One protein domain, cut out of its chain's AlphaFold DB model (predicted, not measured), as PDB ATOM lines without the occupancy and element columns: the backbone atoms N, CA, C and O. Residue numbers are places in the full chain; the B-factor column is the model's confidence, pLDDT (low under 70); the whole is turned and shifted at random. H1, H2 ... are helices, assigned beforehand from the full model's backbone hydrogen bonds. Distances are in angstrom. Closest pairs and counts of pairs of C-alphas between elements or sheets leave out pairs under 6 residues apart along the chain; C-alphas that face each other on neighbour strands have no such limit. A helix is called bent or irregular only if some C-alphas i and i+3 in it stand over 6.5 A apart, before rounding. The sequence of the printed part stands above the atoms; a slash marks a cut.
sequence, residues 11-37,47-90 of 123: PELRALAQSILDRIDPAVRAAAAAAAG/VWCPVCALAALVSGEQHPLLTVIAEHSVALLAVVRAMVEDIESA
ATOM      1  N   PRO A  11       2.809  28.923 -21.845       82.69
ATOM      2  CA  PRO A  11       2.663  27.548 -21.368       82.69
ATOM      3  C   PRO A  11       1.714  27.403 -20.169       82.69
ATOM      4  O   PRO A  11       0.913  26.471 -20.173       82.69
ATOM      5  N   GLU A  12       1.729  28.317 -19.194       81.25
ATOM      6  CA  GLU A  12       0.820  28.237 -18.037       81.25
ATOM      7  C   GLU A  12      -0.635  28.542 -18.408       81.25
ATOM      8  O   GLU A  12      -1.546  27.817 -18.004       81.25
ATOM      9  N   LEU A  13      -0.869  29.545 -19.260       85.62
ATOM     10  CA  LEU A  13      -2.202  29.828 -19.799       85.62
ATOM     11  C   LEU A  13      -2.720  28.669 -20.654       85.62
ATOM     12  O   LEU A  13      -3.905  28.344 -20.593       85.62
ATOM     13  N   ARG A  14      -1.843  28.010 -21.422       81.94
ATOM     14  CA  ARG A  14      -2.202  26.813 -22.192       81.94
ATOM     15  C   ARG A  14      -2.582  25.656 -21.268       81.94
ATOM     16  O   ARG A  14      -3.599  25.017 -21.523       81.94
ATOM     17  N   ALA A  15      -1.829  25.427 -20.194       89.75
ATOM     18  CA  ALA A  15      -2.142  24.396 -19.207       89.75
ATOM     19  C   ALA A  15      -3.482  24.669 -18.501       89.75
ATOM     20  O   ALA A  15      -4.307  23.766 -18.355       89.75
ATOM     21  N   LEU A  16      -3.749  25.927 -18.137       89.81
ATOM     22  CA  LEU A  16      -5.028  26.331 -17.558       89.81
ATOM     23  C   LEU A  16      -6.181  26.135 -18.550       89.81
ATOM     24  O   LEU A  16      -7.194  25.535 -18.193       89.81
ATOM     25  N   ALA A  17      -6.017  26.580 -19.797       89.56
ATOM     26  CA  ALA A  17      -7.018  26.407 -20.844       89.56
ATOM     27  C   ALA A  17      -7.326  24.924 -21.093       89.56
ATOM     28  O   ALA A  17      -8.495  24.556 -21.179       89.56
ATOM     29  N   GLN A  18      -6.305  24.065 -21.133       91.69
ATOM     30  CA  GLN A  18      -6.478  22.614 -21.249       91.69
ATOM     31  C   GLN A  18      -7.248  22.044 -20.054       91.69
ATOM     32  O   GLN A  18      -8.223  21.330 -20.256       91.69
ATOM     33  N   SER A  19      -6.917  22.456 -18.825       93.56
ATOM     34  CA  SER A  19      -7.641  22.008 -17.625       93.56
ATOM     35  C   SER A  19      -9.122  22.413 -17.622       93.56
ATOM     36  O   SER A  19      -9.984  21.672 -17.142       93.56
ATOM     37  N   ILE A  20      -9.432  23.591 -18.173       93.69
ATOM     38  CA  ILE A  20     -10.796  24.105 -18.293       93.69
ATOM     39  C   ILE A  20     -11.548  23.322 -19.372       93.69
ATOM     40  O   ILE A  20     -12.668  22.881 -19.125       93.69
ATOM     41  N   LEU A  21     -10.930  23.104 -20.537       89.12
ATOM     42  CA  LEU A  21     -11.509  22.321 -21.631       89.12
ATOM     43  C   LEU A  21     -11.786  20.873 -21.211       89.12
ATOM     44  O   LEU A  21     -12.896  20.395 -21.435       89.12
ATOM     45  N   ASP A  22     -10.853  20.221 -20.514       93.50
ATOM     46  CA  ASP A  22     -11.033  18.859 -19.991       93.50
ATOM     47  C   ASP A  22     -12.211  18.768 -19.009       93.50
ATOM     48  O   ASP A  22     -12.933  17.771 -18.965       93.50
ATOM     49  N   ARG A  23     -12.452  19.830 -18.229       89.94
ATOM     50  CA  ARG A  23     -13.585  19.898 -17.297       89.94
ATOM     51  C   ARG A  23     -14.920  20.161 -18.006       89.94
ATOM     52  O   ARG A  23     -15.964  19.782 -17.476       89.94
ATOM     53  N   ILE A  24     -14.900  20.788 -19.182       90.69
ATOM     54  CA  ILE A  24     -16.094  21.118 -19.974       90.69
ATOM     55  C   ILE A  24     -16.464  19.986 -20.952       90.69
ATOM     56  O   ILE A  24     -17.653  19.803 -21.224       90.69
ATOM     57  N   ASP A  25     -15.503  19.174 -21.414       82.94
ATOM     58  CA  ASP A  25     -15.733  18.000 -22.281       82.94
ATOM     59  C   ASP A  25     -16.898  17.092 -21.828       82.94
ATOM     60  O   ASP A  25     -17.764  16.792 -22.653       82.94
ATOM     61  N   PRO A  26     -17.036  16.701 -20.541       83.81
ATOM     62  CA  PRO A  26     -18.154  15.862 -20.107       83.81
ATOM     63  C   PRO A  26     -19.516  16.556 -20.227       83.81
ATOM     64  O   PRO A  26     -20.502  15.907 -20.578       83.81
ATOM     65  N   ALA A  27     -19.582  17.868 -19.986       77.69
ATOM     66  CA  ALA A  27     -20.807  18.639 -20.179       77.69
ATOM     67  C   ALA A  27     -21.158  18.747 -21.671       77.69
ATOM     68  O   ALA A  27     -22.320  18.583 -22.044       77.69
ATOM     69  N   VAL A  28     -20.155  18.941 -22.533       81.25
ATOM     70  CA  VAL A  28     -20.322  18.973 -23.996       81.25
ATOM     71  C   VAL A  28     -20.777  17.618 -24.521       81.25
ATOM     72  O   VAL A  28     -21.698  17.551 -25.329       81.25
ATOM     73  N   ARG A  29     -20.194  16.523 -24.033       78.75
ATOM     74  CA  ARG A  29     -20.582  15.162 -24.414       78.75
ATOM     75  C   ARG A  29     -21.997  14.822 -23.952       78.75
ATOM     76  O   ARG A  29     -22.751  14.230 -24.720       78.75
ATOM     77  N   ALA A  30     -22.379  15.224 -22.740       75.62
ATOM     78  CA  ALA A  30     -23.749  15.080 -22.248       75.62
ATOM     79  C   ALA A  30     -24.741  15.903 -23.086       75.62
ATOM     80  O   ALA A  30     -25.799  15.397 -23.459       75.62
ATOM     81  N   ALA A  31     -24.378  17.135 -23.453       70.12
ATOM     82  CA  ALA A  31     -25.176  17.978 -24.338       70.12
ATOM     83  C   ALA A  31     -25.292  17.382 -25.753       70.12
ATOM     84  O   ALA A  31     -26.380  17.369 -26.322       70.12
ATOM     85  N   ALA A  32     -24.207  16.826 -26.298       73.06
ATOM     86  CA  ALA A  32     -24.197  16.152 -27.592       73.06
ATOM     87  C   ALA A  32     -25.057  14.878 -27.578       73.06
ATOM     88  O   ALA A  32     -25.795  14.632 -28.526       73.06
ATOM     89  N   ALA A  33     -25.023  14.099 -26.493       70.69
ATOM     90  CA  ALA A  33     -25.888  12.933 -26.324       70.69
ATOM     91  C   ALA A  33     -27.370  13.326 -26.198       70.69
ATOM     92  O   ALA A  33     -28.229  12.687 -26.802       70.69
ATOM     93  N   ALA A  34     -27.676  14.403 -25.470       65.38
ATOM     94  CA  ALA A  34     -29.030  14.949 -25.383       65.38
ATOM     95  C   ALA A  34     -29.529  15.475 -26.740       65.38
ATOM     96  O   ALA A  34     -30.705  15.312 -27.066       65.38
ATOM     97  N   ALA A  35     -28.636  16.054 -27.549       58.91
ATOM     98  CA  ALA A  35     -28.932  16.488 -28.911       58.91
ATOM     99  C   ALA A  35     -29.138  15.301 -29.869       58.91
ATOM    100  O   ALA A  35     -30.072  15.320 -30.662       58.91
ATOM    101  N   ALA A  36     -28.329  14.244 -29.759       62.88
ATOM    102  CA  ALA A  36     -28.479  13.022 -30.553       62.88
ATOM    103  C   ALA A  36     -29.739  12.219 -30.177       62.88
ATOM    104  O   ALA A  36     -30.310  11.533 -31.011       62.88
ATOM    105  N   GLY A  37     -30.217  12.326 -28.932       57.28
ATOM    106  CA  GLY A  37     -31.507  11.771 -28.506       57.28
ATOM    107  C   GLY A  37     -32.725  12.609 -28.920       57.28
ATOM    108  O   GLY A  37     -33.856  12.252 -28.582       57.28
ATOM    109  N   VAL A  47     -36.673  29.850 -29.262       56.78
ATOM    110  CA  VAL A  47     -35.802  30.986 -29.623       56.78
ATOM    111  C   VAL A  47     -34.464  31.013 -28.855       56.78
ATOM    112  O   VAL A  47     -33.606  31.836 -29.142       56.78
ATOM    113  N   TRP A  48     -34.237  30.089 -27.918       58.19
ATOM    114  CA  TRP A  48     -33.074  30.004 -27.039       58.19
ATOM    115  C   TRP A  48     -32.457  28.592 -26.968       58.19
ATOM    116  O   TRP A  48     -32.073  28.127 -25.900       58.19
ATOM    117  N   CYS A  49     -32.323  27.873 -28.086       68.81
ATOM    118  CA  CYS A  49     -31.451  26.693 -28.108       68.81
ATOM    119  C   CYS A  49     -30.089  27.032 -28.743       68.81
ATOM    120  O   CYS A  49     -30.003  27.115 -29.972       68.81
ATOM    121  N   PRO A  50     -29.007  27.200 -27.952       66.00
ATOM    122  CA  PRO A  50     -27.684  27.542 -28.482       66.00
ATOM    123  C   PRO A  50     -27.126  26.470 -29.432       66.00
ATOM    124  O   PRO A  50     -26.367  26.791 -30.340       66.00
ATOM    125  N   VAL A  51     -27.552  25.211 -29.286       72.44
ATOM    126  CA  VAL A  51     -27.147  24.112 -30.173       72.44
ATOM    127  C   VAL A  51     -27.936  24.116 -31.486       72.44
ATOM    128  O   VAL A  51     -27.317  23.968 -32.535       72.44
ATOM    129  N   CYS A  52     -29.261  24.353 -31.475       70.62
ATOM    130  CA  CYS A  52     -30.025  24.481 -32.730       70.62
ATOM    131  C   CYS A  52     -29.549  25.712 -33.532       70.62
ATOM    132  O   CYS A  52     -29.486  25.646 -34.755       70.62
ATOM    133  N   ALA A  53     -29.135  26.800 -32.866       64.62
ATOM    134  CA  ALA A  53     -28.534  27.963 -33.529       64.62
ATOM    135  C   ALA A  53     -27.171  27.643 -34.171       64.62
ATOM    136  O   ALA A  53     -26.922  28.053 -35.304       64.62
ATOM    137  N   LEU A  54     -26.305  26.885 -33.483       66.62
ATOM    138  CA  LEU A  54     -25.009  26.465 -34.030       66.62
ATOM    139  C   LEU A  54     -25.178  25.466 -35.189       66.62
ATOM    140  O   LEU A  54     -24.476  25.559 -36.191       66.62
ATOM    141  N   ALA A  55     -26.143  24.550 -35.083       67.69
ATOM    142  CA  ALA A  55     -26.483  23.610 -36.146       67.69
ATOM    143  C   ALA A  55     -27.070  24.322 -37.377       67.69
ATOM    144  O   ALA A  55     -26.632  24.061 -38.494       67.69
ATOM    145  N   ALA A  56     -27.993  25.272 -37.186       64.38
ATOM    146  CA  ALA A  56     -28.543  26.088 -38.270       64.38
ATOM    147  C   ALA A  56     -27.462  26.942 -38.959       64.38
ATOM    148  O   ALA A  56     -27.465  27.050 -40.185       64.38
ATOM    149  N   LEU A  57     -26.499  27.480 -38.196       64.31
ATOM    150  CA  LEU A  57     -25.359  28.226 -38.739       64.31
ATOM    151  C   LEU A  57     -24.498  27.368 -39.680       64.31
ATOM    152  O   LEU A  57     -24.108  27.842 -40.743       64.31
ATOM    153  N   VAL A  58     -24.217  26.112 -39.316       67.38
ATOM    154  CA  VAL A  58     -23.447  25.180 -40.167       67.38
ATOM    155  C   VAL A  58     -24.241  24.774 -41.414       67.38
ATOM    156  O   VAL A  58     -23.654  24.586 -42.479       67.38
ATOM    157  N   SER A  59     -25.568  24.692 -41.304       66.75
ATOM    158  CA  SER A  59     -26.473  24.358 -42.412       66.75
ATOM    159  C   SER A  59     -26.807  25.541 -43.336       66.75
ATOM    160  O   SER A  59     -27.371  25.326 -44.405       66.75
ATOM    161  N   GLY A  60     -26.455  26.780 -42.962       61.62
ATOM    162  CA  GLY A  60     -26.722  27.991 -43.752       61.62
ATOM    163  C   GLY A  60     -28.150  28.546 -43.638       61.62
ATOM    164  O   GLY A  60     -28.541  29.383 -44.450       61.62
ATOM    165  N   GLU A  61     -28.932  28.110 -42.648       60.69
ATOM    166  CA  GLU A  61     -30.278  28.635 -42.384       60.69
ATOM    167  C   GLU A  61     -30.236  29.843 -41.432       60.69
ATOM    168  O   GLU A  61     -29.507  29.875 -40.437       60.69
ATOM    169  N   GLN A  62     -31.049  30.864 -41.726       56.78
ATOM    170  CA  GLN A  62     -31.101  32.116 -40.970       56.78
ATOM    171  C   GLN A  62     -31.827  31.911 -39.627       56.78
ATOM    172  O   GLN A  62     -33.042  32.083 -39.528       56.78
ATOM    173  N   HIS A  63     -31.102  31.542 -38.569       58.78
ATOM    174  CA  HIS A  63     -31.698  31.449 -37.234       58.78
ATOM    175  C   HIS A  63     -31.843  32.857 -36.620       58.78
ATOM    176  O   HIS A  63     -30.847  33.580 -36.548       58.78
ATOM    177  N   PRO A  64     -33.023  33.260 -36.108       60.34
ATOM    178  CA  PRO A  64     -33.267  34.613 -35.582       60.34
ATOM    179  C   PRO A  64     -32.340  35.031 -34.421       60.34
ATOM    180  O   PRO A  64     -32.145  36.218 -34.185       60.34
ATOM    181  N   LEU A  65     -31.694  34.072 -33.744       57.91
ATOM    182  CA  LEU A  65     -30.638  34.333 -32.752       57.91
ATOM    183  C   LEU A  65     -29.367  34.946 -33.358       57.91
ATOM    184  O   LEU A  65     -28.715  35.759 -32.709       57.91
ATOM    185  N   LEU A  66     -29.000  34.566 -34.584       63.53
ATOM    186  CA  LEU A  66     -27.777  35.048 -35.236       63.53
ATOM    187  C   LEU A  66     -27.911  36.519 -35.638       63.53
ATOM    188  O   LEU A  66     -26.950  37.278 -35.521       63.53
ATOM    189  N   THR A  67     -29.115  36.933 -36.037       64.75
ATOM    190  CA  THR A  67     -29.425  38.325 -36.377       64.75
ATOM    191  C   THR A  67     -29.287  39.235 -35.153       64.75
ATOM    192  O   THR A  67     -28.602  40.248 -35.223       64.75
ATOM    193  N   VAL A  68     -29.824  38.821 -33.997       67.56
ATOM    194  CA  VAL A  68     -29.740  39.591 -32.739       67.56
ATOM    195  C   VAL A  68     -28.298  39.695 -32.222       67.56
ATOM    196  O   VAL A  68     -27.875  40.751 -31.750       67.56
ATOM    197  N   ILE A  69     -27.510  38.619 -32.336       68.94
ATOM    198  CA  ILE A  69     -26.087  38.642 -31.960       68.94
ATOM    199  C   ILE A  69     -25.309  39.605 -32.866       68.94
ATOM    200  O   ILE A  69     -24.499  40.390 -32.370       68.94
ATOM    201  N   ALA A  70     -25.564  39.592 -34.177       65.75
ATOM    202  CA  ALA A  70     -24.920  40.516 -35.108       65.75
ATOM    203  C   ALA A  70     -25.240  41.982 -34.767       65.75
ATOM    204  O   ALA A  70     -24.338  42.818 -34.750       65.75
ATOM    205  N   GLU A  71     -26.489  42.276 -34.412       68.69
ATOM    206  CA  GLU A  71     -26.970  43.638 -34.166       68.69
ATOM    207  C   GLU A  71     -26.398  44.258 -32.878       68.69
ATOM    208  O   GLU A  71     -26.081  45.448 -32.841       68.69
ATOM    209  N   HIS A  72     -26.175  43.452 -31.835       78.56
ATOM    210  CA  HIS A  72     -25.669  43.949 -30.546       78.56
ATOM    211  C   HIS A  72     -24.167  43.722 -30.310       78.56
ATOM    212  O   HIS A  72     -23.571  44.389 -29.458       78.56
ATOM    213  N   SER A  73     -23.519  42.833 -31.067       76.56
ATOM    214  CA  SER A  73     -22.086  42.531 -30.902       76.56
ATOM    215  C   SER A  73     -21.172  43.724 -31.192       76.56
ATOM    216  O   SER A  73     -20.136  43.877 -30.544       76.56
ATOM    217  N   VAL A  74     -21.561  44.603 -32.118       83.38
ATOM    218  CA  VAL A  74     -20.758  45.777 -32.489       83.38
ATOM    219  C   VAL A  74     -20.693  46.788 -31.343       83.38
ATOM    220  O   VAL A  74     -19.617  47.305 -31.045       83.38
ATOM    221  N   ALA A  75     -21.817  47.023 -30.659       84.62
ATOM    222  CA  ALA A  75     -21.869  47.909 -29.498       84.62
ATOM    223  C   ALA A  75     -21.013  47.364 -28.345       84.62
ATOM    224  O   ALA A  75     -20.238  48.106 -27.743       84.62
ATOM    225  N   LEU A  76     -21.081  46.053 -28.093       85.81
ATOM    226  CA  LEU A  76     -20.244  45.399 -27.086       85.81
ATOM    227  C   LEU A  76     -18.746  45.516 -27.425       85.81
ATOM    228  O   LEU A  76     -17.946  45.881 -26.566       85.81
ATOM    229  N   LEU A  77     -18.364  45.269 -28.683       88.06
ATOM    230  CA  LEU A  77     -16.981  45.412 -29.153       88.06
ATOM    231  C   LEU A  77     -16.453  46.845 -29.019       88.06
ATOM    232  O   LEU A  77     -15.272  47.030 -28.733       88.06
ATOM    233  N   ALA A  78     -17.304  47.855 -29.214       90.75
ATOM    234  CA  ALA A  78     -16.923  49.251 -29.018       90.75
ATOM    235  C   ALA A  78     -16.582  49.549 -27.549       90.75
ATOM    236  O   ALA A  78     -15.553  50.166 -27.280       90.75
ATOM    237  N   VAL A  79     -17.385  49.048 -26.602       92.06
ATOM    238  CA  VAL A  79     -17.121  49.197 -25.159       92.06
ATOM    239  C   VAL A  79     -15.821  48.499 -24.760       92.06
ATOM    240  O   VAL A  79     -15.004  49.086 -24.057       92.06
ATOM    241  N   VAL A  80     -15.589  47.278 -25.251       92.12
ATOM    242  CA  VAL A  80     -14.349  46.536 -24.964       92.12
ATOM    243  C   VAL A  80     -13.119  47.288 -25.480       92.12
ATOM    244  O   VAL A  80     -12.133  47.392 -24.757       92.12
ATOM    245  N   ARG A  81     -13.169  47.855 -26.694       89.12
ATOM    246  CA  ARG A  81     -12.059  48.672 -27.221       89.12
ATOM    247  C   ARG A  81     -11.809  49.918 -26.377       89.12
ATOM    248  O   ARG A  81     -10.657  50.210 -26.085       89.12
ATOM    249  N   ALA A  82     -12.867  50.600 -25.944       90.44
ATOM    250  CA  ALA A  82     -12.742  51.764 -25.072       90.44
ATOM    251  C   ALA A  82     -12.093  51.411 -23.722       90.44
ATOM    252  O   ALA A  82     -11.255  52.161 -23.235       90.44
ATOM    253  N   MET A  83     -12.428  50.253 -23.145       90.94
ATOM    254  CA  MET A  83     -11.789  49.773 -21.915       90.94
ATOM    255  C   MET A  83     -10.299  49.467 -22.106       90.94
ATOM    256  O   MET A  83      -9.504  49.764 -21.222       90.94
ATOM    257  N   VAL A  84      -9.908  48.879 -23.241       91.69
ATOM    258  CA  VAL A  84      -8.490  48.609 -23.537       91.69
ATOM    259  C   VAL A  84      -7.705  49.913 -23.677       91.69
ATOM    260  O   VAL A  84      -6.652  50.044 -23.061       91.69
ATOM    261  N   GLU A  85      -8.247  50.892 -24.402       89.69
ATOM    262  CA  GLU A  85      -7.623  52.212 -24.568       89.69
ATOM    263  C   GLU A  85      -7.454  52.943 -23.222       89.69
ATOM    264  O   GLU A  85      -6.429  53.580 -22.985       89.69
ATOM    265  N   ASP A  86      -8.430  52.826 -22.313       83.19
ATOM    266  CA  ASP A  86      -8.372  53.404 -20.962       83.19
ATOM    267  C   ASP A  86      -7.270  52.760 -20.103       83.19
ATOM    268  O   ASP A  86      -6.514  53.455 -19.423       83.19
ATOM    269  N   ILE A  87      -7.109  51.434 -20.197       83.38
ATOM    270  CA  ILE A  87      -6.024  50.701 -19.523       83.38
ATOM    271  C   ILE A  87      -4.656  51.138 -20.062       83.38
ATOM    272  O   ILE A  87      -3.720  51.317 -19.282       83.38
ATOM    273  N   GLU A  88      -4.528  51.317 -21.378       78.19
ATOM    274  CA  GLU A  88      -3.289  51.781 -22.017       78.19
ATOM    275  C   GLU A  88      -2.987  53.257 -21.709       78.19
ATOM    276  O   GLU A  88      -1.822  53.641 -21.588       78.19
ATOM    277  N   SER A  89      -4.030  54.071 -21.531       72.00
ATOM    278  CA  SER A  89      -3.938  55.503 -21.226       72.00
ATOM    279  C   SER A  89      -3.798  55.810 -19.735       72.00
ATOM    280  O   SER A  89      -3.602  56.975 -19.374       72.00
ATOM    281  N   ALA A  90      -3.888  54.798 -18.865       70.94
ATOM    282  CA  ALA A  90      -3.784  54.961 -17.424       70.94
ATOM    283  C   ALA A  90      -2.483  55.711 -17.066       70.94
ATOM    284  O   ALA A  90      -1.382  55.206 -17.319       70.94
TER     285      ALA A  90
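AT A GLANCE: This is residues 11 to 37 and 47 to 90 of the 123 residues of an uncharacterized protein of Mycolicibacterium moriokaense (UniProt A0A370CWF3). Two long bent helices, H1 and H3, form the two arms of an open frame, and the short helix H2 sits between H1b and H3a toward one end, crosswise to H3a. The middle is empty, contacts are few, and residues 11 to 30 of H1 and residues 67 to 90, of which 67 to 89 belong to H3, stick out free. The printed part has 71 residues with three named helices, in the order H1, H2, H3, and no named strand; the class is all helix. The whole is extended, with a radius of gyration of the C-alphas of 17.5 A, and only just flat, with spans of 52 by 35 by 18 A.

IN THESE COORDINATES: H1 and H3, of 26 residues each, are the longest helices. H1, residues 11 to 36, was assigned as one helix by its hydrogen bonds but is bent, with C-alphas 23 and 26 at 6.7 A. Its arm H1a, residues 11 to 23, begins at C-alpha 11 (2.663, 27.548, -21.368) and is 18.4 A long; its arm H1b, residues 26 to 36, is 15.0 A long. H3, residues 64 to 89, was likewise assigned as one helix but is bent, with C-alphas 71 and 74 at 6.8 A. Its arm H3a, residues 64 to 71, is 11.1 A long, and its arm H3b, residues 74 to 89, is 22.5 A long and ends at C-alpha 89 (-3.938, 55.503, -21.226). H2, residues 50 to 59, is 14.3 A long and begins at C-alpha 50 (-27.684, 27.542, -28.482).

HOW THE PARTS SIT: H1a and H1b stand at a steep tilt of 45 degrees. H1b and H2 are close but not clearly touching; their closest C-alphas, those of Ala 35 and Val 51, are 7.9 A apart. They run the same way at a steep tilt of 63 degrees. H2 and H3a are also close but not clearly touching; their closest C-alphas, those of Ala 53 and Leu 65, are 6.8 A apart. Their lines are about perpendicular, at 89 degrees. H3a and H3b stand at a steep tilt of 37 degrees, only just past shallow. H1a is apart from H2, H3a and H3b, H1b is apart from H3a and H3b, and H2 is apart from H3b. In H1a, H1b, H2, H3a and H3b every O i to N i+4 pair is within hydrogen-bond range.

THE WHOLE: The two C-alphas farthest apart, those of Gly 37 and Ala 90, are 52.5 A apart. Residues 38 to 46 are not printed, and C-alphas 37 and 47 are 19.7 A apart across this cut, which falls in the link from H1 to H2. The link from H2 to H3 is tight, with 4 residues. The mean pLDDT of the printed part is 76.1, and residues 34 to 37, 47 to 50 and 53 to 71 are under 70.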